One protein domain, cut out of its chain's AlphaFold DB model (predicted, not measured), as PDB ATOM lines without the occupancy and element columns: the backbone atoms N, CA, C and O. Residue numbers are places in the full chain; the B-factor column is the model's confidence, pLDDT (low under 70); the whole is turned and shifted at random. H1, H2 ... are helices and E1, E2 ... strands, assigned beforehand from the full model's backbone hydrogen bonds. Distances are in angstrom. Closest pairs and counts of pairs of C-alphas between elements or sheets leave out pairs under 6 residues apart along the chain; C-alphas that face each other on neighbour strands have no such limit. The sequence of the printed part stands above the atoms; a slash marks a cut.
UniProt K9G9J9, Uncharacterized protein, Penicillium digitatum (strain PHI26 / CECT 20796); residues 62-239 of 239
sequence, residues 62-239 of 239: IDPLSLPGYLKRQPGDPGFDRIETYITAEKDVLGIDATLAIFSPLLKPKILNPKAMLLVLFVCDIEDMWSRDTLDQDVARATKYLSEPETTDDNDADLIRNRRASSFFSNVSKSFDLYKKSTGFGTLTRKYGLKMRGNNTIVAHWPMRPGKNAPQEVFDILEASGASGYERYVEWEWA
ATOM      1  N   ILE A  62      30.934  32.046  13.404       89.62
ATOM      2  CA  ILE A  62      30.444  30.683  13.616       89.62
ATOM      3  C   ILE A  62      29.781  30.167  12.344       89.62
ATOM      4  O   ILE A  62      29.226  30.945  11.569       89.62
ATOM      5  N   ASP A  63      29.813  28.850  12.167       88.44
ATOM      6  CA  ASP A  63      29.052  28.163  11.126       88.44
ATOM      7  C   ASP A  63      27.545  28.475  11.278       88.44
ATOM      8  O   ASP A  63      26.998  28.280  12.375       88.44
ATOM      9  N   PRO A  64      26.854  28.936  10.215       82.56
ATOM     10  CA  PRO A  64      25.409  29.144  10.222       82.56
ATOM     11  C   PRO A  64      24.611  27.937  10.730       82.56
ATOM     12  O   PRO A  64      23.620  28.121  11.437       82.56
ATOM     13  N   LEU A  65      25.060  26.706  10.461       88.94
ATOM     14  CA  LEU A  65      24.393  25.489  10.944       88.94
ATOM     15  C   LEU A  65      24.458  25.356  12.474       88.94
ATOM     16  O   LEU A  65      23.565  24.793  13.107       88.94
ATOM     17  N   SER A  66      25.499  25.920  13.083       91.31
ATOM     18  CA  SER A  66      25.712  25.928  14.532       91.31
ATOM     19  C   SER A  66      25.022  27.103  15.237       91.31
ATOM     20  O   SER A  66      24.891  27.088  16.468       91.31
ATOM     21  N   LEU A  67      24.549  28.109  14.488       88.94
ATOM     22  CA  LEU A  67      23.932  29.327  15.025       88.94
ATOM     23  C   LEU A  67      22.729  29.037  15.941       88.94
ATOM     24  O   LEU A  67      22.707  29.589  17.046       88.94
ATOM     25  N   PRO A  68      21.767  28.152  15.594       89.56
ATOM     26  CA  PRO A  68      20.644  27.880  16.485       89.56
ATOM     27  C   PRO A  68      21.070  27.277  17.822       89.56
ATOM     28  O   PRO A  68      20.553  27.659  18.872       89.56
ATOM     29  N   GLY A  69      22.033  26.355  17.799       89.81
ATOM     30  CA  GLY A  69      22.582  25.755  19.012       89.81
ATOM     31  C   GLY A  69      23.332  26.773  19.869       89.81
ATOM     32  O   GLY A  69      23.212  26.755  21.093       89.81
ATOM     33  N   TYR A  70      24.070  27.692  19.239       90.50
ATOM     34  CA  TYR A  70      24.751  28.781  19.934       90.50
ATOM     35  C   TYR A  70      23.765  29.723  20.631       90.50
ATOM     36  O   TYR A  70      23.926  29.980  21.823       90.50
ATOM     37  N   LEU A  71      22.736  30.190  19.921       90.00
ATOM     38  CA  LEU A  71      21.765  31.151  20.447       90.00
ATOM     39  C   LEU A  71      20.865  30.557  21.531       90.00
ATOM     40  O   LEU A  71      20.631  31.219  22.534       90.00
ATOM     41  N   LYS A  72      20.438  29.293  21.403       85.12
ATOM     42  CA  LYS A  72      19.643  28.607  22.443       85.12
ATOM     43  C   LYS A  72      20.348  28.522  23.798       85.12
ATOM     44  O   LYS A  72      19.684  28.430  24.824       85.12
ATOM     45  N   ARG A  73      21.685  28.523  23.810       85.56
ATOM     46  CA  ARG A  73      22.486  28.522  25.045       85.56
ATOM     47  C   ARG A  73      22.617  29.909  25.673       85.56
ATOM     48  O   ARG A  73      23.077  30.004  26.806       85.56
ATOM     49  N   GLN A  74      22.251  30.970  24.956       82.25
ATOM     50  CA  GLN A  74      22.297  32.329  25.477       82.25
ATOM     51  C   GLN A  74      21.006  32.613  26.259       82.25
ATOM     52  O   GLN A  74      19.914  32.484  25.703       82.25
ATOM     53  N   PRO A  75      21.088  32.994  27.541       77.12
ATOM     54  CA  PRO A  75      19.902  33.335  28.312       77.12
ATOM     55  C   PRO A  75      19.239  34.614  27.775       77.12
ATOM     56  O   PRO A  75      19.918  35.591  27.460       77.12
ATOM     57  N   GLY A  76      17.903  34.620  27.727       74.44
ATOM     58  CA  GLY A  76      17.105  35.839  27.558       74.44
ATOM     59  C   GLY A  76      16.869  36.331  26.126       74.44
ATOM     60  O   GLY A  76      16.463  37.480  25.972       74.44
ATOM     61  N   ASP A  77      17.092  35.517  25.090       78.50
ATOM     62  CA  ASP A  77      16.756  35.898  23.711       78.50
ATOM     63  C   ASP A  77      15.339  35.404  23.334       78.50
ATOM     64  O   ASP A  77      15.134  34.195  23.194       78.50
ATOM     65  N   PRO A  78      14.333  36.293  23.189       82.50
ATOM     66  CA  PRO A  78      12.978  35.908  22.785       82.50
ATOM     67  C   PRO A  78      12.868  35.527  21.296       82.50
ATOM     68  O   PRO A  78      11.769  35.201  20.840       82.50
ATOM     69  N   GLY A  79      13.970  35.595  20.543       91.88
ATOM     70  CA  GLY A  79      14.029  35.445  19.096       91.88
ATOM     71  C   GLY A  79      14.151  36.792  18.383       91.88
ATOM     72  O   GLY A  79      14.021  37.869  18.973       91.88
ATOM     73  N   PHE A  80      14.360  36.737  17.073       95.19
ATOM     74  CA  PHE A  80      14.549  37.910  16.225       95.19
ATOM     75  C   PHE A  80      13.232  38.418  15.632       95.19
ATOM     76  O   PHE A  80      12.385  37.643  15.188       95.19
ATOM     77  N   ASP A  81      13.081  39.742  15.567       96.19
ATOM     78  CA  ASP A  81      11.982  40.389  14.835       96.19
ATOM     79  C   ASP A  81      12.163  40.286  13.316       96.19
ATOM     80  O   ASP A  81      11.197  40.251  12.560       96.19
ATOM     81  N   ARG A  82      13.411  40.250  12.850       96.56
ATOM     82  CA  ARG A  82      13.748  40.111  11.438       96.56
ATOM     83  C   ARG A  82      15.092  39.424  11.311       96.56
ATOM     84  O   ARG A  82      16.037  39.797  12.003       96.56
ATOM     85  N   ILE A  83      15.176  38.473  10.397       96.50
ATOM     86  CA  ILE A  83      16.427  37.822  10.019       96.50
ATOM     87  C   ILE A  83      16.573  37.993   8.511       96.50
ATOM     88  O   ILE A  83      15.668  37.648   7.756       96.50
ATOM     89  N   GLU A  84      17.700  38.534   8.070       95.88
ATOM     90  CA  GLU A  84      18.077  38.553   6.660       95.88
ATOM     91  C   GLU A  84      19.126  37.471   6.435       95.88
ATOM     92  O   GLU A  84      20.143  37.430   7.123       95.88
ATOM     93  N   THR A  85      18.841  36.565   5.507       93.81
ATOM     94  CA  THR A  85      19.655  35.361   5.269       93.81
ATOM     95  C   THR A  85      20.414  35.420   3.943       93.81
ATOM     96  O   THR A  85      21.065  34.449   3.562       93.81
ATOM     97  N   TYR A  86      20.343  36.561   3.247       91.19
ATOM     98  CA  TYR A  86      20.965  36.782   1.943       91.19
ATOM     99  C   TYR A  86      20.658  35.621   0.970       91.19
ATOM    100  O   TYR A  86      19.502  35.200   0.893       91.19
ATOM    101  N   ILE A  87      21.662  35.104   0.255       92.12
ATOM    102  CA  ILE A  87      21.541  34.025  -0.744       92.12
ATOM    103  C   ILE A  87      21.585  32.604  -0.159       92.12
ATOM    104  O   ILE A  87      21.759  31.638  -0.889       92.12
ATOM    105  N   THR A  88      21.461  32.428   1.158       92.75
ATOM    106  CA  THR A  88      21.578  31.083   1.764       92.75
ATOM    107  C   THR A  88      20.557  30.084   1.219       92.75
ATOM    108  O   THR A  88      20.830  28.893   1.178       92.75
ATOM    109  N   ALA A  89      19.386  30.537   0.772       94.62
ATOM    110  CA  ALA A  89      18.364  29.657   0.214       94.62
ATOM    111  C   ALA A  89      18.654  29.140  -1.205       94.62
ATOM    112  O   ALA A  89      17.898  28.285  -1.665       94.62
ATOM    113  N   GLU A  90      19.707  29.617  -1.872       93.62
ATOM    114  CA  GLU A  90      20.161  29.062  -3.151       93.62
ATOM    115  C   GLU A  90      20.566  27.594  -2.977       93.62
ATOM    116  O   GLU A  90      21.185  27.233  -1.964       93.62
ATOM    117  N   LYS A  91      20.253  26.749  -3.964       92.56
ATOM    118  CA  LYS A  91      20.521  25.300  -3.919       92.56
ATOM    119  C   LYS A  91      22.000  24.973  -3.676       92.56
ATOM    120  O   LYS A  91      22.297  24.039  -2.939       92.56
ATOM    121  N   ASP A  92      22.901  25.766  -4.258       90.88
ATOM    122  CA  ASP A  92      24.353  25.552  -4.208       90.88
ATOM    123  C   ASP A  92      24.991  26.143  -2.938       90.88
ATOM    124  O   ASP A  92      26.203  26.049  -2.748       90.88
ATOM    125  N   VAL A  93      24.185  26.748  -2.054       91.81
ATOM    126  CA  VAL A  93      24.631  27.281  -0.759       91.81
ATOM    127  C   VAL A  93      24.104  26.422   0.388       91.81
ATOM    128  O   VAL A  93      24.878  25.764   1.079       91.81
ATOM    129  N   LEU A  94      22.788  26.424   0.608       93.31
ATOM    130  CA  LEU A  94      22.140  25.602   1.638       93.31
ATOM    131  C   LEU A  94      20.765  25.087   1.190       93.31
ATOM    132  O   LEU A  94      20.333  24.019   1.624       93.31
ATOM    133  N   GLY A  95      20.086  25.820   0.307       94.56
ATOM    134  CA  GLY A  95      18.752  25.493  -0.174       94.56
ATOM    135  C   GLY A  95      17.646  25.965   0.771       94.56
ATOM    136  O   GLY A  95      17.772  25.951   1.998       94.56
ATOM    137  N   ILE A  96      16.511  26.365   0.196       95.56
ATOM    138  CA  ILE A  96      15.393  26.955   0.944       95.56
ATOM    139  C   ILE A  96      14.866  26.070   2.083       95.56
ATOM    140  O   ILE A  96      14.505  26.586   3.138       95.56
ATOM    141  N   ASP A  97      14.835  24.747   1.907       95.19
ATOM    142  CA  ASP A  97      14.309  23.839   2.929       95.19
ATOM    143  C   ASP A  97      15.158  23.889   4.209       95.19
ATOM    144  O   ASP A  97      14.625  24.119   5.295       95.19
ATOM    145  N   ALA A  98      16.480  23.761   4.076       94.81
ATOM    146  CA  ALA A  98      17.403  23.833   5.203       94.81
ATOM    147  C   ALA A  98      17.503  25.257   5.773       94.81
ATOM    148  O   ALA A  98      17.512  25.418   6.996       94.81
ATOM    149  N   THR A  99      17.468  26.296   4.932       95.94
ATOM    150  CA  THR A  99      17.398  27.694   5.390       95.94
ATOM    151  C   THR A  99      16.181  27.920   6.291       95.94
ATOM    152  O   THR A  99      16.319  28.417   7.412       95.94
ATOM    153  N   LEU A 100      14.982  27.497   5.879       96.50
ATOM    154  CA  LEU A 100      13.800  27.626   6.736       96.50
ATOM    155  C   LEU A 100      13.912  26.753   7.994       96.50
ATOM    156  O   LEU A 100      13.570  27.229   9.077       96.50
ATOM    157  N   ALA A 101      14.436  25.530   7.913       95.06
ATOM    158  CA  ALA A 101      14.615  24.675   9.090       95.06
ATOM    159  C   ALA A 101      15.502  25.317  10.174       95.06
ATOM    160  O   ALA A 101      15.219  25.187  11.366       95.06
ATOM    161  N   ILE A 102      16.557  26.024   9.765       94.75
ATOM    162  CA  ILE A 102      17.548  26.628  10.664       94.75
ATOM    163  C   ILE A 102      17.059  27.954  11.234       94.75
ATOM    164  O   ILE A 102      17.163  28.178  12.441       94.75
ATOM    165  N   PHE A 103      16.537  28.839  10.383       95.56
ATOM    166  CA  PHE A 103      16.271  30.221  10.773       95.56
ATOM    167  C   PHE A 103      14.837  30.466  11.257       95.56
ATOM    168  O   PHE A 103      14.635  31.365  12.073       95.56
ATOM    169  N   SER A 104      13.846  29.665  10.843       95.00
ATOM    170  CA  SER A 104      12.457  29.845  11.315       95.00
ATOM    171  C   SER A 104      12.330  29.739  12.839       95.00
ATOM    172  O   SER A 104      11.680  30.600  13.429       95.00
ATOM    173  N   PRO A 105      12.976  28.767  13.522       93.19
ATOM    174  CA  PRO A 105      12.924  28.669  14.983       93.19
ATOM    175  C   PRO A 105      13.605  29.826  15.724       93.19
ATOM    176  O   PRO A 105      13.458  29.926  16.939       93.19
ATOM    177  N   LEU A 106      14.393  30.652  15.026       94.62
ATOM    178  CA  LEU A 106      15.067  31.814  15.603       94.62
ATOM    179  C   LEU A 106      14.208  33.078  15.535       94.62
ATOM    180  O   LEU A 106      14.518  34.054  16.213       94.62
ATOM    181  N   LEU A 107      13.134  33.084  14.746       96.31
ATOM    182  CA  LEU A 107      12.174  34.180  14.756       96.31
ATOM    183  C   LEU A 107      11.417  34.220  16.081       96.31
ATOM    184  O   LEU A 107      11.094  33.183  16.666       96.31
ATOM    185  N   LYS A 108      11.046  35.428  16.517       96.06
ATOM    186  CA  LYS A 108      10.087  35.564  17.615       96.06
ATOM    187  C   LYS A 108       8.803  34.800  17.274       96.06
ATOM    188  O   LYS A 108       8.290  34.952  16.160       96.06
ATOM    189  N   PRO A 109       8.238  34.033  18.221       94.25
ATOM    190  CA  PRO A 109       6.949  33.386  18.035       94.25
ATOM    191  C   PRO A 109       5.859  34.387  17.641       94.25
ATOM    192  O   PRO A 109       5.830  35.512  18.146       94.25
ATOM    193  N   LYS A 110       4.902  33.946  16.814       95.31
ATOM    194  CA  LYS A 110       3.781  34.773  16.325       95.31
ATOM    195  C   LYS A 110       3.023  35.505  17.442       95.31
ATOM    196  O   LYS A 110       2.567  36.623  17.234       95.31
ATOM    197  N   ILE A 111       2.907  34.884  18.620       95.44
ATOM    198  CA  ILE A 111       2.232  35.472  19.788       95.44
ATOM    199  C   ILE A 111       2.971  36.690  20.362       95.44
ATOM    200  O   ILE A 111       2.329  37.589  20.891       95.44
ATOM    201  N   LEU A 112       4.304  36.736  20.243       95.94
ATOM    202  CA  LEU A 112       5.127  37.854  20.712       95.94
ATOM    203  C   LEU A 112       5.314  38.912  19.627       95.94
ATOM    204  O   LEU A 112       5.286  40.106  19.917       95.94
ATOM    205  N   ASN A 113       5.508  38.486  18.379       96.31
ATOM    206  CA  ASN A 113       5.575  39.392  17.242       96.31
ATOM    207  C   ASN A 113       4.956  38.742  15.990       96.31
ATOM    208  O   ASN A 113       5.615  37.941  15.321       96.31
ATOM    209  N   PRO A 114       3.725  39.121  15.601       93.69
ATOM    210  CA  PRO A 114       3.087  38.589  14.399       93.69
ATOM    211  C   PRO A 114       3.735  39.087  13.100       93.69
ATOM    212  O   PRO A 114       3.433  38.558  12.036       93.69
ATOM    213  N   LYS A 115       4.612  40.098  13.169       95.38
ATOM    214  CA  LYS A 115       5.348  40.650  12.024       95.38
ATOM    215  C   LYS A 115       6.756  40.071  11.880       95.38
ATOM    216  O   LYS A 115       7.465  40.507  10.972       95.38
ATOM    217  N   ALA A 116       7.156  39.138  12.752       97.12
ATOM    218  CA  ALA A 116       8.461  38.499  12.665       97.12
ATOM    219  C   ALA A 116       8.637  37.810  11.305       97.12
ATOM    220  O   ALA A 116       7.720  37.125  10.841       97.12
ATOM    221  N   MET A 117       9.782  38.023  10.650       97.38
ATOM    222  CA  MET A 117       9.962  37.584   9.262       97.38
ATOM    223  C   MET A 117      11.406  37.247   8.864       97.38
ATOM    224  O   MET A 117      12.366  37.813   9.394       97.38
ATOM    225  N   LEU A 118      11.541  36.367   7.870       97.56
ATOM    226  CA  LEU A 118      12.795  36.063   7.174       97.56
ATOM    227  C   LEU A 118      12.838  36.770   5.820       97.56
ATOM    228  O   LEU A 118      11.919  36.608   5.018       97.56
ATOM    229  N   LEU A 119      13.901  37.527   5.562       97.88
ATOM    230  CA  LEU A 119      14.197  38.094   4.251       97.88
ATOM    231  C   LEU A 119      15.221  37.201   3.550       97.88
ATOM    232  O   LEU A 119      16.302  36.937   4.088       97.88
ATOM    233  N   VAL A 120      14.862  36.732   2.362       96.69
ATOM    234  CA  VAL A 120      15.669  35.817   1.554       96.69
ATOM    235  C   VAL A 120      15.855  36.416   0.166       96.69
ATOM    236  O   VAL A 120      14.887  36.920  -0.412       96.69
ATOM    237  N   LEU A 121      17.078  36.352  -0.359       95.62
ATOM    238  CA  LEU A 121      17.416  36.724  -1.728       95.62
ATOM    239  C   LEU A 121      17.656  35.456  -2.556       95.62
ATOM    240  O   LEU A 121      18.415  34.588  -2.139       95.62
ATOM    241  N   PHE A 122      17.039  35.380  -3.729       95.06
ATOM    242  CA  PHE A 122      17.338  34.396  -4.769       95.06
ATOM    243  C   PHE A 122      17.812  35.127  -6.024       95.06
ATOM    244  O   PHE A 122      17.304  36.202  -6.336       95.06
ATOM    245  N   VAL A 123      18.766  34.559  -6.740       91.44
ATOM    246  CA  VAL A 123      19.405  35.097  -7.939       91.44
ATOM    247  C   VAL A 123      19.693  33.942  -8.899       91.44
ATOM    248  O   VAL A 123      19.034  33.840  -9.933       91.44
ATOM    249  N   CYS A 124      20.607  33.039  -8.532       90.56
ATOM    250  CA  CYS A 124      21.143  32.011  -9.430       90.56
ATOM    251  C   CYS A 124      20.108  30.923  -9.723       90.56
ATOM    252  O   CYS A 124      19.880  30.574 -10.877       90.56
ATOM    253  N   ASP A 125      19.397  30.447  -8.701       91.88
ATOM    254  CA  ASP A 125      18.360  29.428  -8.859       91.88
ATOM    255  C   ASP A 125      17.232  29.868  -9.804       91.88
ATOM    256  O   ASP A 125      16.574  29.035 -10.429       91.88
ATOM    257  N   ILE A 126      16.978  31.176  -9.897       91.25
ATOM    258  CA  ILE A 126      15.965  31.744 -10.791       91.25
ATOM    259  C   ILE A 126      16.525  31.897 -12.199       91.25
ATOM    260  O   ILE A 126      15.815  31.604 -13.165       91.25
ATOM    261  N   GLU A 127      17.772  32.349 -12.314       89.31
ATOM    262  CA  GLU A 127      18.501  32.427 -13.577       89.31
ATOM    263  C   GLU A 127      18.578  31.052 -14.258       89.31
ATOM    264  O   GLU A 127      18.267  30.939 -15.440       89.31
ATOM    265  N   ASP A 128      18.825  29.984 -13.500       88.69
ATOM    266  CA  ASP A 128      18.877  28.606 -14.002       88.69
ATOM    267  C   ASP A 128      17.536  28.077 -14.536       88.69
ATOM    268  O   ASP A 128      17.502  27.095 -15.279       88.69
ATOM    269  N   MET A 129      16.409  28.704 -14.174       87.06
ATOM    270  CA  MET A 129      15.093  28.363 -14.740       87.06
ATOM    271  C   MET A 129      14.847  29.023 -16.100       87.06
ATOM    272  O   MET A 129      13.778  28.843 -16.694       87.06
ATOM    273  N   TRP A 130      15.792  29.828 -16.588       78.00
ATOM    274  CA  TRP A 130      15.716  30.438 -17.903       78.00
ATOM    275  C   TRP A 130      15.663  29.378 -19.012       78.00
ATOM    276  O   TRP A 130      16.311  28.335 -18.961       78.00
ATOM    277  N   SER A 131      14.867  29.651 -20.045       69.31
ATOM    278  CA  SER A 131      14.744  28.791 -21.224       69.31
ATOM    279  C   SER A 131      14.609  29.646 -22.479       69.31
ATOM    280  O   SER A 131      14.100  30.765 -22.426       69.31
ATOM    281  N   ARG A 132      15.030  29.115 -23.632       59.28
ATOM    282  CA  ARG A 132      14.908  29.827 -24.917       59.28
ATOM    283  C   ARG A 132      13.458  30.192 -25.258       59.28
ATOM    284  O   ARG A 132      13.238  31.224 -25.875       59.28
ATOM    285  N   ASP A 133      12.483  29.429 -24.768       57.06
ATOM    286  CA  ASP A 133      11.050  29.669 -24.991       57.06
ATOM    287  C   ASP A 133      10.528  30.973 -24.358       57.06
ATOM    288  O   ASP A 133       9.398  31.382 -24.628       57.06
ATOM    289  N   THR A 134      11.298  31.631 -23.481       55.38
ATOM    290  CA  THR A 134      10.923  32.944 -22.929       55.38
ATOM    291  C   THR A 134      11.438  34.129 -23.749       55.38
ATOM    292  O   THR A 134      10.971  35.235 -23.515       55.38
ATOM    293  N   LEU A 135      12.324  33.910 -24.729       56.03
ATOM    294  CA  LEU A 135      13.089  34.954 -25.426       56.03
ATOM    295  C   LEU A 135      12.234  35.896 -26.299       56.03
ATOM    296  O   LEU A 135      12.520  37.090 -26.381       56.03
ATOM    297  N   ASP A 136      11.164  35.392 -26.920       53.88
ATOM    298  CA  ASP A 136      10.461  36.104 -28.002       53.88
ATOM    299  C   ASP A 136       9.707  37.371 -27.553       53.88
ATOM    300  O   ASP A 136       9.491  38.281 -28.352       53.88
ATOM    301  N   GLN A 137       9.320  37.478 -26.276       56.12
ATOM    302  CA  GLN A 137       8.643  38.675 -25.748       56.12
ATOM    303  C   GLN A 137       9.623  39.743 -25.229       56.12
ATOM    304  O   GLN A 137       9.241  40.904 -25.053       56.12
ATOM    305  N   ASP A 138      10.884  39.368 -25.022       61.88
ATOM    306  CA  ASP A 138      11.876  40.165 -24.300       61.88
ATOM    307  C   ASP A 138      12.718  41.032 -25.249       61.88
ATOM    308  O   ASP A 138      13.041  42.179 -24.928       61.88
ATOM    309  N   VAL A 139      12.989  40.527 -26.459       61.62
ATOM    310  CA  VAL A 139      13.816  41.199 -27.479       61.62
ATOM    311  C   VAL A 139      13.220  42.547 -27.895       61.62
ATOM    312  O   VAL A 139      13.935  43.542 -27.951       61.62
ATOM    313  N   ALA A 140      11.901  42.629 -28.095       68.69
ATOM    314  CA  ALA A 140      11.241  43.868 -28.522       68.69
ATOM    315  C   ALA A 140      11.258  44.985 -27.461       68.69
ATOM    316  O   ALA A 140      11.088  46.157 -27.787       68.69
ATOM    317  N   ARG A 141      11.427  44.645 -26.174       73.75
ATOM    318  CA  ARG A 141      11.618  45.644 -25.111       73.75
ATOM    319  C   ARG A 141      13.078  46.045 -24.990       73.75
ATOM    320  O   ARG A 141      13.344  47.214 -24.727       73.75
ATOM    321  N   ALA A 142      13.985  45.094 -25.185       77.44
ATOM    322  CA  ALA A 142      15.420  45.315 -25.139       77.44
ATOM    323  C   ALA A 142      15.885  46.291 -26.234       77.44
ATOM    324  O   ALA A 142      16.642  47.209 -25.934       77.44
ATOM    325  N   THR A 143      15.342  46.188 -27.454       79.12
ATOM    326  CA  THR A 143      15.664  47.083 -28.591       79.12
ATOM    327  C   THR A 143      15.372  48.561 -28.331       79.12
ATOM    328  O   THR A 143      15.935  49.423 -28.994       79.12
ATOM    329  N   LYS A 144      14.511  48.893 -27.359       84.62
ATOM    330  CA  LYS A 144      14.284  50.289 -26.954       84.62
ATOM    331  C   LYS A 144      15.492  50.889 -26.226       84.62
ATOM    332  O   LYS A 144      15.677  52.100 -26.274       84.62
ATOM    333  N   TYR A 145      16.232  50.061 -25.493       86.75
ATOM    334  CA  TYR A 145      17.286  50.497 -24.578       86.75
ATOM    335  C   TYR A 145      18.695  50.225 -25.098       86.75
ATOM    336  O   TYR A 145      19.660  50.766 -24.561       86.75
ATOM    337  N   LEU A 146      18.804  49.363 -26.103       87.75
ATOM    338  CA  LEU A 146      20.049  48.784 -26.566       87.75
ATOM    339  C   LEU A 146      20.283  49.103 -28.037       87.75
ATOM    340  O   LEU A 146      19.344  49.097 -28.834       87.75
ATOM    341  N   SER A 147      21.544  49.352 -28.379       87.12
ATOM    342  CA  SER A 147      21.978  49.576 -29.754       87.12
ATOM    343  C   SER A 147      21.891  48.292 -30.582       87.12
ATOM    344  O   SER A 147      22.053  47.178 -30.069       87.12
ATOM    345  N   GLU A 148      21.651  48.453 -31.883       85.62
ATOM    346  CA  GLU A 148      21.829  47.363 -32.839       85.62
ATOM    347  C   GLU A 148      23.330  47.070 -32.990       85.62
ATOM    348  O   GLU A 148      24.093  48.014 -33.195       85.62
ATOM    349  N   PRO A 149      23.761  45.798 -32.889       85.25
ATOM    350  CA  PRO A 149      25.157  45.434 -33.104       85.25
ATOM    351  C   PRO A 149      25.637  45.843 -34.495       85.25
ATOM    352  O   PRO A 149      24.929  45.633 -35.484       85.25
ATOM    353  N   GLU A 150      26.853  46.382 -34.584       83.81
ATOM    354  CA  GLU A 150      27.455  46.757 -35.868       83.81
ATOM    355  C   GLU A 150      27.775  45.518 -36.713       83.81
ATOM    356  O   GLU A 150      27.747  45.559 -37.947       83.81
ATOM    357  N   THR A 151      28.072  44.400 -36.048       86.88
ATOM    358  CA  THR A 151      28.448  43.143 -36.687       86.88
ATOM    359  C   THR A 151      27.773  41.937 -36.031       86.88
ATOM    360  O   THR A 151      27.228  41.997 -34.930       86.88
ATOM    361  N   THR A 152      27.828  40.793 -36.713       84.25
ATOM    362  CA  THR A 152      27.434  39.496 -36.142       84.25
ATOM    363  C   THR A 152      28.605  38.775 -35.465       84.25
ATOM    364  O   THR A 152      28.491  37.580 -35.196       84.25
ATOM    365  N   ASP A 153      29.745  39.448 -35.267       88.19
ATOM    366  CA  ASP A 153      30.899  38.870 -34.576       88.19
ATOM    367  C   ASP A 153      30.541  38.639 -33.106       88.19
ATOM    368  O   ASP A 153      29.972  39.509 -32.449       88.19
ATOM    369  N   ASP A 154      30.891  37.474 -32.567       84.31
ATOM    370  CA  ASP A 154      30.637  37.145 -31.164       84.31
ATOM    371  C   ASP A 154      31.348  38.088 -30.173       84.31
ATOM    372  O   ASP A 154      30.955  38.141 -29.004       84.31
ATOM    373  N   ASN A 155      32.359  38.835 -30.629       88.56
ATOM    374  CA  ASN A 155      33.109  39.828 -29.859       88.56
ATOM    375  C   ASN A 155      32.620  41.269 -30.053       88.56
ATOM    376  O   ASN A 155      33.220  42.193 -29.499       88.56
ATOM    377  N   ASP A 156      31.559  41.481 -30.832       90.12
ATOM    378  CA  ASP A 156      30.925  42.787 -30.967       90.12
ATOM    379  C   ASP A 156      30.443  43.281 -29.592       90.12
ATOM    380  O   ASP A 156      29.767  42.563 -28.845       90.12
ATOM    381  N   ALA A 157      30.836  44.503 -29.224       89.50
ATOM    382  CA  ALA A 157      30.577  45.037 -27.890       89.50
ATOM    383  C   ALA A 157      29.074  45.186 -27.617       89.50
ATOM    384  O   ALA A 157      28.621  44.870 -26.512       89.50
ATOM    385  N   ASP A 158      28.304  45.605 -28.620       89.25
ATOM    386  CA  ASP A 158      26.856  45.739 -28.517       89.25
ATOM    387  C   ASP A 158      26.186  44.364 -28.530       89.25
ATOM    388  O   ASP A 158      25.252  44.138 -27.762       89.25
ATOM    389  N   LEU A 159      26.698  43.381 -29.279       85.19
ATOM    390  CA  LEU A 159      26.191  42.007 -29.197       85.19
ATOM    391  C   LEU A 159      26.407  41.390 -27.806       85.19
ATOM    392  O   LEU A 159      25.485  40.778 -27.253       85.19
ATOM    393  N   ILE A 160      27.595  41.556 -27.216       85.69
ATOM    394  CA  ILE A 160      27.902  41.088 -25.853       85.69
ATOM    395  C   ILE A 160      27.005  41.797 -24.837       85.69
ATOM    396  O   ILE A 160      26.405  41.142 -23.975       85.69
ATOM    397  N   ARG A 161      26.886  43.126 -24.945       87.44
ATOM    398  CA  ARG A 161      26.009  43.931 -24.092       87.44
ATOM    399  C   ARG A 161      24.564  43.456 -24.201       87.44
ATOM    400  O   ARG A 161      23.933  43.212 -23.177       87.44
ATOM    401  N   ASN A 162      24.075  43.206 -25.413       84.31
ATOM    402  CA  ASN A 162      22.714  42.742 -25.670       84.31
ATOM    403  C   ASN A 162      22.438  41.380 -25.046       84.31
ATOM    404  O   ASN A 162      21.409  41.195 -24.390       84.31
ATOM    405  N   ARG A 163      23.377  40.438 -25.178       80.25
ATOM    406  CA  ARG A 163      23.293  39.130 -24.517       80.25
ATOM    407  C   ARG A 163      23.192  39.292 -23.003       80.25
ATOM    408  O   ARG A 163      22.284  38.725 -22.399       80.25
ATOM    409  N   ARG A 164      24.061  40.109 -22.403       81.12
ATOM    410  CA  ARG A 164      24.070  40.353 -20.954       81.12
ATOM    411  C   ARG A 164      22.806  41.061 -20.467       81.12
ATOM    412  O   ARG A 164      22.247  40.666 -19.452       81.12
ATOM    413  N   ALA A 165      22.348  42.089 -21.173       86.56
ATOM    414  CA  ALA A 165      21.215  42.907 -20.757       86.56
ATOM    415  C   ALA A 165      19.853  42.245 -21.013       86.56
ATOM    416  O   ALA A 165      18.847  42.657 -20.430       86.56
ATOM    417  N   SER A 166      19.800  41.204 -21.850       81.56
ATOM    418  CA  SER A 166      18.568  40.464 -22.152       81.56
ATOM    419  C   SER A 166      17.855  39.944 -20.893       81.56
ATOM    420  O   SER A 166      16.621  39.931 -20.827       81.56
ATOM    421  N   SER A 167      18.610  39.613 -19.842       84.38
ATOM    422  CA  SER A 167      18.081  39.157 -18.556       84.38
ATOM    423  C   SER A 167      17.175  40.189 -17.872       84.38
ATOM    424  O   SER A 167      16.223  39.802 -17.194       84.38
ATOM    425  N   PHE A 168      17.369  41.495 -18.087       87.88
ATOM    426  CA  PHE A 168      16.510  42.556 -17.531       87.88
ATOM    427  C   PHE A 168      15.118  42.617 -18.163       87.88
ATOM    428  O   PHE A 168      14.218  43.273 -17.625       87.88
ATOM    429  N   PHE A 169      14.920  41.911 -19.274       83.88
ATOM    430  CA  PHE A 169      13.651  41.877 -19.991       83.88
ATOM    431  C   PHE A 169      12.899  40.565 -19.791       83.88
ATOM    432  O   PHE A 169      11.675  40.594 -19.860       83.88
ATOM    433  N   SER A 170      13.599  39.504 -19.371       83.12
ATOM    434  CA  SER A 170      13.045  38.174 -19.092       83.12
ATOM    435  C   SER A 170      11.785  38.125 -18.222       83.12
ATOM    436  O   SER A 170      11.569  38.924 -17.298       83.12
ATOM    437  N   ASN A 171      10.943  37.118 -18.468       86.38
ATOM    438  CA  ASN A 171       9.804  36.812 -17.604       86.38
ATOM    439  C   ASN A 171      10.247  36.100 -16.311       86.38
ATOM    440  O   ASN A 171       9.941  34.930 -16.071       86.38
ATOM    441  N   VAL A 172      10.924  36.842 -15.434       88.69
ATOM    442  CA  VAL A 172      11.439  36.346 -14.145       88.69
ATOM    443  C   VAL A 172      10.354  35.826 -13.203       88.69
ATOM    444  O   VAL A 172      10.627  34.995 -12.342       88.69
ATOM    445  N   SER A 173       9.106  36.278 -13.366       89.88
ATOM    446  CA  SER A 173       7.987  35.767 -12.566       89.88
ATOM    447  C   SER A 173       7.667  34.323 -12.945       89.88
ATOM    448  O   SER A 173       7.508  33.488 -12.057       89.88
ATOM    449  N   LYS A 174       7.673  34.003 -14.248       90.12
ATOM    450  CA  LYS A 174       7.542  32.625 -14.739       90.12
ATOM    451  C   LYS A 174       8.722  31.763 -14.280       90.12
ATOM    452  O   LYS A 174       8.486  30.657 -13.803       90.12
ATOM    453  N   SER A 175       9.955  32.270 -14.355       91.00
ATOM    454  CA  SER A 175      11.146  31.562 -13.856       91.00
ATOM    455  C   SER A 175      11.035  31.243 -12.363       91.00
ATOM    456  O   SER A 175      11.222  30.101 -11.951       91.00
ATOM    457  N   PHE A 176      10.625  32.216 -11.547       93.31
ATOM    458  CA  PHE A 176      10.419  32.001 -10.116       93.31
ATOM    459  C   PHE A 176       9.266  31.028  -9.822       93.31
ATOM    460  O   PHE A 176       9.355  30.222  -8.899       93.31
ATOM    461  N   ASP A 177       8.189  31.041 -10.609       93.19
ATOM    462  CA  ASP A 177       7.109  30.056 -10.484       93.19
ATOM    463  C   ASP A 177       7.566  28.632 -10.824       93.19
ATOM    464  O   ASP A 177       7.142  27.684 -10.156       93.19
ATOM    465  N   LEU A 178       8.434  28.469 -11.825       92.62
ATOM    466  CA  LEU A 178       9.057  27.184 -12.150       92.62
ATOM    467  C   LEU A 178       9.965  26.710 -11.014       92.62
ATOM    468  O   LEU A 178       9.823  25.567 -10.577       92.62
ATOM    469  N   TYR A 179      10.795  27.601 -10.470       93.44
ATOM    470  CA  TYR A 179      11.641  27.306  -9.314       93.44
ATOM    471  C   TYR A 179      10.821  26.843  -8.104       93.44
ATOM    472  O   TYR A 179      11.092  25.797  -7.517       93.44
ATOM    473  N   LYS A 180       9.748  27.564  -7.754       94.12
ATOM    474  CA  LYS A 180       8.852  27.176  -6.651       94.12
ATOM    475  C   LYS A 180       8.252  25.783  -6.842       94.12
ATOM    476  O   LYS A 180       8.044  25.065  -5.862       94.12
ATOM    477  N   LYS A 181       7.922  25.414  -8.084       93.00
ATOM    478  CA  LYS A 181       7.385  24.087  -8.414       93.00
ATOM    479  C   LYS A 181       8.455  23.007  -8.280       93.00
ATOM    480  O   LYS A 181       8.171  21.986  -7.663       93.00
ATOM    481  N   SER A 182       9.657  23.234  -8.812       91.06
ATOM    482  CA  SER A 182      10.749  22.251  -8.784       91.06
ATOM    483  C   SER A 182      11.273  21.990  -7.368       91.06
ATOM    484  O   SER A 182      11.634  20.861  -7.050       91.06
ATOM    485  N   THR A 183      11.235  22.997  -6.496       89.25
ATOM    486  CA  THR A 183      11.699  22.914  -5.097       89.25
ATOM    487  C   THR A 183      10.590  22.640  -4.078       89.25
ATOM    488  O   THR A 183      10.847  22.569  -2.878       89.25
ATOM    489  N   GLY A 184       9.341  22.464  -4.525       90.62
ATOM    490  CA  GLY A 184       8.241  22.059  -3.650       90.62
ATOM    491  C   GLY A 184       7.794  23.125  -2.644       90.62
ATOM    492  O   GLY A 184       7.368  22.789  -1.540       90.62
ATOM    493  N   PHE A 185       7.808  24.413  -3.004       92.75
ATOM    494  CA  PHE A 185       7.426  25.504  -2.087       92.75
ATOM    495  C   PHE A 185       6.049  25.318  -1.436       92.75
ATOM    496  O   PHE A 185       5.839  25.727  -0.294       92.75
ATOM    497  N   GLY A 186       5.118  24.663  -2.135       89.00
ATOM    498  CA  GLY A 186       3.778  24.369  -1.622       89.00
ATOM    499  C   GLY A 186       3.761  23.533  -0.335       89.00
ATOM    500  O   GLY A 186       2.774  23.578   0.400       89.00
ATOM    501  N   THR A 187       4.833  22.800  -0.015       94.25
ATOM    502  CA  THR A 187       4.927  22.010   1.222       94.25
ATOM    503  C   THR A 187       5.588  22.765   2.373       94.25
ATOM    504  O   THR A 187       5.391  22.390   3.530       94.25
ATOM    505  N   LEU A 188       6.336  23.838   2.091       95.06
ATOM    506  CA  LEU A 188       7.149  24.551   3.085       95.06
ATOM    507  C   LEU A 188       6.294  25.196   4.178       95.06
ATOM    508  O   LEU A 188       6.644  25.120   5.353       95.06
ATOM    509  N   THR A 189       5.122  25.734   3.830       93.31
ATOM    510  CA  THR A 189       4.206  26.309   4.828       93.31
ATOM    511  C   THR A 189       3.690  25.280   5.815       93.31
ATOM    512  O   THR A 189       3.661  25.547   7.012       93.31
ATOM    513  N   ARG A 190       3.348  24.078   5.344       94.31
ATOM    514  CA  ARG A 190       2.945  22.985   6.234       94.31
ATOM    515  C   ARG A 190       4.105  22.534   7.125       94.31
ATOM    516  O   ARG A 190       3.873  22.189   8.277       94.31
ATOM    517  N   LYS A 191       5.328  22.523   6.589       96.69
ATOM    518  CA  LYS A 191       6.523  22.017   7.277       96.69
ATOM    519  C   LYS A 191       7.048  22.976   8.349       96.69
ATOM    520  O   LYS A 191       7.402  22.524   9.432       96.69
ATOM    521  N   TYR A 192       7.075  24.276   8.064       96.69
ATOM    522  CA  TYR A 192       7.729  25.279   8.917       96.69
ATOM    523  C   TYR A 192       6.773  26.306   9.533       96.69
ATOM    524  O   TYR A 192       7.201  27.131  10.332       96.69
ATOM    525  N   GLY A 193       5.487  26.289   9.168       95.62
ATOM    526  CA  GLY A 193       4.514  27.275   9.647       95.62
ATOM    527  C   GLY A 193       4.736  28.684   9.089       95.62
ATOM    528  O   GLY A 193       4.151  29.636   9.603       95.62
ATOM    529  N   LEU A 194       5.564  28.829   8.050       96.12
ATOM    530  CA  LEU A 194       5.833  30.097   7.376       96.12
ATOM    531  C   LEU A 194       5.218  30.132   5.981       96.12
ATOM    532  O   LEU A 194       5.293  29.170   5.218       96.12
ATOM    533  N   LYS A 195       4.661  31.271   5.599       95.56
ATOM    534  CA  LYS A 195       4.202  31.542   4.237       95.56
ATOM    535  C   LYS A 195       5.006  32.683   3.640       95.56
ATOM    536  O   LYS A 195       5.443  33.586   4.349       95.56
ATOM    537  N   MET A 196       5.154  32.660   2.322       95.44
ATOM    538  CA  MET A 196       5.617  33.839   1.606       95.44
ATOM    539  C   MET A 196       4.569  34.944   1.708       95.44
ATOM    540  O   MET A 196       3.373  34.694   1.517       95.44
ATOM    541  N   ARG A 197       5.012  36.175   1.932       94.50
ATOM    542  CA  ARG A 197       4.158  37.347   1.765       94.50
ATOM    543  C   ARG A 197       3.790  37.529   0.300       94.50
ATOM    544  O   ARG A 197       4.621  37.363  -0.592       94.50
ATOM    545  N   GLY A 198       2.535  37.911   0.070       91.56
ATOM    546  CA  GLY A 198       2.050  38.256  -1.267       91.56
ATOM    547  C   GLY A 198       2.679  39.543  -1.804       91.56
ATOM    548  O   GLY A 198       3.012  39.600  -2.979       91.56
ATOM    549  N   ASN A 199       2.880  40.533  -0.927       93.62
ATOM    550  CA  ASN A 199       3.589  41.775  -1.216       93.62
ATOM    551  C   ASN A 199       4.672  41.980  -0.159       93.62
ATOM    552  O   ASN A 199       4.378  41.938   1.039       93.62
ATOM    553  N   ASN A 200       5.904  42.224  -0.597       94.56
ATOM    554  CA  ASN A 200       6.974  42.607   0.314       94.56
ATOM    555  C   ASN A 200       6.728  44.006   0.903       94.56
ATOM    556  O   ASN A 200       6.104  44.867   0.277       94.56
ATOM    557  N   THR A 201       7.260  44.232   2.099       94.00
ATOM    558  CA  THR A 201       7.126  45.477   2.867       94.00
ATOM    559  C   THR A 201       8.456  46.203   3.071       94.00
ATOM    560  O   THR A 201       8.455  47.412   3.285       94.00
ATOM    561  N   ILE A 202       9.580  45.488   2.999       92.94
ATOM    562  CA  ILE A 202      10.934  46.009   3.211       92.94
ATOM    563  C   ILE A 202      11.597  46.370   1.885       92.94
ATOM    564  O   ILE A 202      12.168  47.447   1.752       92.94
ATOM    565  N   VAL A 203      11.519  45.478   0.900       92.19
ATOM    566  CA  VAL A 203      12.162  45.644  -0.408       92.19
ATOM    567  C   VAL A 203      11.250  45.106  -1.497       92.19
ATOM    568  O   VAL A 203      10.616  44.067  -1.323       92.19
ATOM    569  N   ALA A 204      11.168  45.800  -2.633       93.44
ATOM    570  CA  ALA A 204      10.394  45.320  -3.770       93.44
ATOM    571  C   ALA A 204      10.823  43.897  -4.161       93.44
ATOM    572  O   ALA A 204      11.962  43.490  -3.966       93.44
ATOM    573  N   HIS A 205       9.902  43.137  -4.740       94.69
ATOM    574  CA  HIS A 205      10.181  41.769  -5.160       94.69
ATOM    575  C   HIS A 205      11.347  41.641  -6.147       94.69
ATOM    576  O   HIS A 205      12.098  40.680  -6.060       94.69
ATOM    577  N   TRP A 206      11.468  42.594  -7.069       93.62
ATOM    578  CA  TRP A 206      12.467  42.619  -8.135       93.62
ATOM    579  C   TRP A 206      13.092  44.018  -8.194       93.62
ATOM    580  O   TRP A 206      12.790  44.785  -9.110       93.62
ATOM    581  N   PRO A 207      13.873  44.417  -7.176       90.94
ATOM    582  CA  PRO A 207      14.300  45.806  -7.025       90.94
ATOM    583  C   PRO A 207      15.301  46.227  -8.107       90.94
ATOM    584  O   PRO A 207      15.408  47.412  -8.400       90.94
ATOM    585  N   MET A 208      15.983  45.261  -8.729       90.88
ATOM    586  CA  MET A 208      17.016  45.501  -9.736       90.88
ATOM    587  C   MET A 208      16.497  45.428 -11.176       90.88
ATOM    588  O   MET A 208      17.281  45.257 -12.101       90.88
ATOM    589  N   ARG A 209      15.182  45.530 -11.407       90.12
ATOM    590  CA  ARG A 209      14.619  45.507 -12.766       90.12
ATOM    591  C   ARG A 209      14.096  46.876 -13.184       90.12
ATOM    592  O   ARG A 209      13.409  47.528 -12.393       90.12
ATOM    593  N   PRO A 210      14.324  47.296 -14.441       88.69
ATOM    594  CA  PRO A 210      13.683  48.486 -14.964       88.69
ATOM    595  C   PRO A 210      12.164  48.276 -14.987       88.69
ATOM    596  O   PRO A 210      11.650  47.245 -15.436       88.69
ATOM    597  N   GLY A 211      11.422  49.278 -14.521       84.50
ATOM    598  CA  GLY A 211       9.970  49.309 -14.678       84.50
ATOM    599  C   GLY A 211       9.553  49.246 -16.155       84.50
ATOM    600  O   GLY A 211      10.346  49.522 -17.056       84.50
ATOM    601  N   LYS A 212       8.276  48.929 -16.424       82.00
ATOM    602  CA  LYS A 212       7.742  48.753 -17.794       82.00
ATOM    603  C   LYS A 212       8.108  49.902 -18.749       82.00
ATOM    604  O   LYS A 212       8.411  49.644 -19.907       82.00
ATOM    605  N   ASN A 213       8.112  51.134 -18.236       84.12
ATOM    606  CA  ASN A 213       8.409  52.360 -18.977       84.12
ATOM    607  C   ASN A 213       9.591  53.133 -18.367       84.12
ATOM    608  O   ASN A 213       9.570  54.362 -18.360       84.12
ATOM    609  N   ALA A 214      10.584  52.440 -17.805       88.38
ATOM    610  CA  ALA A 214      11.743  53.101 -17.208       88.38
ATOM    611  C   ALA A 214      12.445  54.030 -18.227       88.38
ATOM    612  O   ALA A 214      12.540  53.663 -19.405       88.38
ATOM    613  N   PRO A 215      12.924  55.216 -17.813       92.06
ATOM    614  CA  PRO A 215      13.811  56.042 -18.631       92.06
ATOM    615  C   PRO A 215      15.104  55.301 -19.001       92.06
ATOM    616  O   PRO A 215      15.521  54.406 -18.265       92.06
ATOM    617  N   GLN A 216      15.754  55.712 -20.096       92.25
ATOM    618  CA  GLN A 216      17.050  55.163 -20.527       92.25
ATOM    619  C   GLN A 216      18.085  55.210 -19.396       92.25
ATOM    620  O   GLN A 216      18.684  54.197 -19.071       92.25
ATOM    621  N   GLU A 217      18.189  56.352 -18.711       91.69
ATOM    622  CA  GLU A 217      19.129  56.545 -17.601       91.69
ATOM    623  C   GLU A 217      18.946  55.515 -16.474       91.69
ATOM    624  O   GLU A 217      19.921  55.018 -15.921       91.69
ATOM    625  N   VAL A 218      17.703  55.140 -16.149       92.06
ATOM    626  CA  VAL A 218      17.438  54.126 -15.114       92.06
ATOM    627  C   VAL A 218      17.911  52.750 -15.570       92.06
ATOM    628  O   VAL A 218      18.464  52.000 -14.768       92.06
ATOM    629  N   PHE A 219      17.696  52.415 -16.842       92.50
ATOM    630  CA  PHE A 219      18.202  51.174 -17.414       92.50
ATOM    631  C   PHE A 219      19.736  51.144 -17.402       92.50
ATOM    632  O   PHE A 219      20.300  50.190 -16.873       92.50
ATOM    633  N   ASP A 220      20.393  52.205 -17.876       91.56
ATOM    634  CA  ASP A 220      21.857  52.291 -17.926       91.56
ATOM    635  C   ASP A 220      22.478  52.162 -16.521       91.56
ATOM    636  O   ASP A 220      23.483  51.475 -16.338       91.56
ATOM    637  N   ILE A 221      21.860  52.771 -15.499       91.75
ATOM    638  CA  ILE A 221      22.306  52.646 -14.103       91.75
ATOM    639  C   ILE A 221      22.170  51.204 -13.598       91.75
ATOM    640  O   ILE A 221      23.091  50.689 -12.959       91.75
ATOM    641  N   LEU A 222      21.032  50.550 -13.852       91.06
ATOM    642  CA  LEU A 222      20.800  49.170 -13.419       91.06
ATOM    643  C   LEU A 222      21.742  48.195 -14.130       91.06
ATOM    644  O   LEU A 222      22.313  47.322 -13.482       91.06
ATOM    645  N   GLU A 223      21.975  48.373 -15.424       89.81
ATOM    646  CA  GLU A 223      22.924  47.564 -16.187       89.81
ATOM    647  C   GLU A 223      24.362  47.740 -15.664       89.81
ATOM    648  O   GLU A 223      25.087  46.760 -15.455       89.81
ATOM    649  N   ALA A 224      24.758  48.981 -15.365       87.62
ATOM    650  CA  ALA A 224      26.068  49.299 -14.802       87.62
ATOM    651  C   ALA A 224      26.251  48.819 -13.350       87.62
ATOM    652  O   ALA A 224      27.388  48.745 -12.877       87.62
ATOM    653  N   SER A 225      25.166  48.479 -12.643       87.06
ATOM    654  CA  SER A 225      25.211  48.030 -11.243       87.06
ATOM    655  C   SER A 225      25.775  46.629 -11.044       87.06
ATOM    656  O   SER A 225      26.049  46.234  -9.916       87.06
ATOM    657  N   GLY A 226      25.956  45.863 -12.121       84.88
ATOM    658  CA  GLY A 226      26.330  44.454 -12.012       84.88
ATOM    659  C   GLY A 226      25.168  43.546 -11.604       84.88
ATOM    660  O   GLY A 226      25.381  42.344 -11.455       84.88
ATOM    661  N   ALA A 227      23.952  44.088 -11.470       87.94
ATOM    662  CA  ALA A 227      22.747  43.289 -11.333       87.94
ATOM    663  C   ALA A 227      22.529  42.396 -12.560       87.94
ATOM    664  O   ALA A 227      22.815  42.769 -13.700       87.94
ATOM    665  N   SER A 228      21.991  41.212 -12.303       87.12
ATOM    666  CA  SER A 228      21.524  40.272 -13.321       87.12
ATOM    667  C   SER A 228      20.073  40.546 -13.724       87.12
ATOM    668  O   SER A 228      19.623  40.115 -14.781       87.12
ATOM    669  N   GLY A 229      19.307  41.230 -12.871       89.50
ATOM    670  CA  GLY A 229      17.863  41.375 -12.992       89.50
ATOM    671  C   GLY A 229      17.084  40.178 -12.430       89.50
ATOM    672  O   GLY A 229      15.854  40.256 -12.367       89.50
ATOM    673  N   TYR A 230      17.748  39.096 -12.013       91.56
ATOM    674  CA  TYR A 230      17.130  37.923 -11.386       91.56
ATOM    675  C   TYR A 230      17.045  38.023  -9.857       91.56
ATOM    676  O   TYR A 230      16.530  37.111  -9.216       91.56
ATOM    677  N   GLU A 231      17.484  39.134  -9.259       92.88
ATOM    678  CA  GLU A 231      17.459  39.356  -7.813       92.88
ATOM    679  C   GLU A 231      16.017  39.411  -7.282       92.88
ATOM    680  O   GLU A 231      15.321  40.427  -7.379       92.88
ATOM    681  N   ARG A 232      15.569  38.299  -6.697       95.56
ATOM    682  CA  ARG A 232      14.251  38.107  -6.099       95.56
ATOM    683  C   ARG A 232      14.328  38.144  -4.587       95.56
ATOM    684  O   ARG A 232      14.810  37.203  -3.960       95.56
ATOM    685  N   TYR A 233      13.711  39.155  -3.993       96.44
ATOM    686  CA  TYR A 233      13.497  39.174  -2.552       96.44
ATOM    687  C   TYR A 233      12.162  38.537  -2.172       96.44
ATOM    688  O   TYR A 233      11.101  38.857  -2.733       96.44
ATOM    689  N   VAL A 234      12.203  37.667  -1.168       96.94
ATOM    690  CA  VAL A 234      11.035  36.989  -0.602       96.94
ATOM    691  C   VAL A 234      11.006  37.197   0.905       96.94
ATOM    692  O   VAL A 234      11.947  36.836   1.609       96.94
ATOM    693  N   GLU A 235       9.903  37.755   1.395       97.44
ATOM    694  CA  GLU A 235       9.609  37.820   2.824       97.44
ATOM    695  C   GLU A 235       8.793  36.593   3.243       97.44
ATOM    696  O   GLU A 235       7.717  36.343   2.695       97.44
ATOM    697  N   TRP A 236       9.283  35.843   4.228       97.25
ATOM    698  CA  TRP A 236       8.553  34.746   4.863       97.25
ATOM    699  C   TRP A 236       8.065  35.168   6.242       97.25
ATOM    700  O   TRP A 236       8.851  35.655   7.052       97.25
ATOM    701  N   GLU A 237       6.787  34.952   6.523       96.38
ATOM    702  CA  GLU A 237       6.146  35.296   7.793       96.38
ATOM    703  C   GLU A 237       5.337  34.125   8.346       96.38
ATOM    704  O   GLU A 237       4.991  33.198   7.613       96.38
ATOM    705  N   TRP A 238       4.990  34.179   9.633       96.44
ATOM    706  CA  TRP A 238       4.116  33.182  10.247       96.44
ATOM    707  C   TRP A 238       2.764  33.089   9.525       96.44
ATOM    708  O   TRP A 238       2.087  34.099   9.312       96.44
ATOM    709  N   ALA A 239       2.371  31.862   9.166       92.56
ATOM    710  CA  ALA A 239       1.124  31.570   8.460       92.56
ATOM    711  C   ALA A 239      -0.111  31.994   9.258       92.56
ATOM    712  O   ALA A 239      -0.155  31.754  10.488       92.56
TER     713      ALA A 239
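AT A GLANCE: This is residues 62 to 239 of the 239 residues of an uncharacterized protein of Penicillium digitatum (strain PHI26 / CECT 20796) (UniProt K9G9J9). The domain is a loose rod: towards one end a small twisted four-stranded sheet has H2 over one face and H8 beside its E3 edge, with H1 packed on H2, and towards the other end H4, H5, H6 and H9 form a sparse cluster joined by loops. H3 and H7 sit between the two ends. The printed part has 178 residues, with nine named helices and four named strands in the order H1 E1 H2 E2 H3 H4 H5 H6 H7 H8 E3 H9 E4. The sheet is mixed, in the order E1 E2 E4 E3, and the class is mixed, helices and strands. The radius of gyration of the C-alphas is 19.4 A, and they span 66 by 30 by 29 A.

IN THESE COORDINATES: H1, residues 64 to 72, begins at C-alpha 64 (25.409, 29.144, 10.222). E1 is residues 82 to 84, H2 96 to 106 (15.4 A), E2 117 to 122 (16.2 A), H3 124 to 127, H4 132 to 137 and H5 139 to 142. H6, residues 157 to 168, measures 17.6 A, and H7, 172 to 182, measures 15.1 A. H8 is residues 185 to 192, E3 194 to 196 and H9 216 to 224. E4, residues 232 to 238, measures 19.9 A and ends at C-alpha 238 (4.116, 33.182, 10.247).

HOW THE PARTS SIT: E2 and E4 are antiparallel, with N 118 and O 236 at 2.9 A. E1 is parallel to E2, with N 119 and O 83 at 2.8 A. E3 is antiparallel to E4, with N 195 and O 237 at 2.8 A. E1, H2 and E2 make a strand-helix-strand unit, two parallel strands joined through a helix, with a right-handed crossover. H2 and H8 lie on the same face of the sheet, giving two layers, helices on one face of a sheet; H2 is over E2 at a height over the sheet of 9.1 A, while H8 lies over none of the strands. H2 touches H8 (C-alphas of Leu 100 and Tyr 192, 6.9 A) and H1 (Pro 68 and Ile 102, 6.7 A). H3 touches H7, with C-alphas of Ile 126 and Phe 176 closest at 5.6 A. H6 touches H5 with residues 162 to 166 alone, and is close to but not clearly touching H9, C-alphas of Ala 165 and Glu 223 at 6.7 A. Every O i to N i+4 pair is within hydrogen-bond range in H7 and H9, against 3 of 5 in H1, 5 of 7 in H2, 6 of 8 in H6, 2 of 4 in H8 and 0 of 2 in H4, where 1 of 3 O i to N i+3 pairs is; H3 and H5 are too short for an i+4 pair.

THE WHOLE: The two C-alphas farthest apart are those of Pro 75 and Thr 151, 66.3 A. The printed part has no cut and ends at residue 239, the chain's last. The links E1 to H2, H5 to H6 and E3 to H9 are long. The mean pLDDT of the printed part is 88.9, and residues 131 to 140 are under 70.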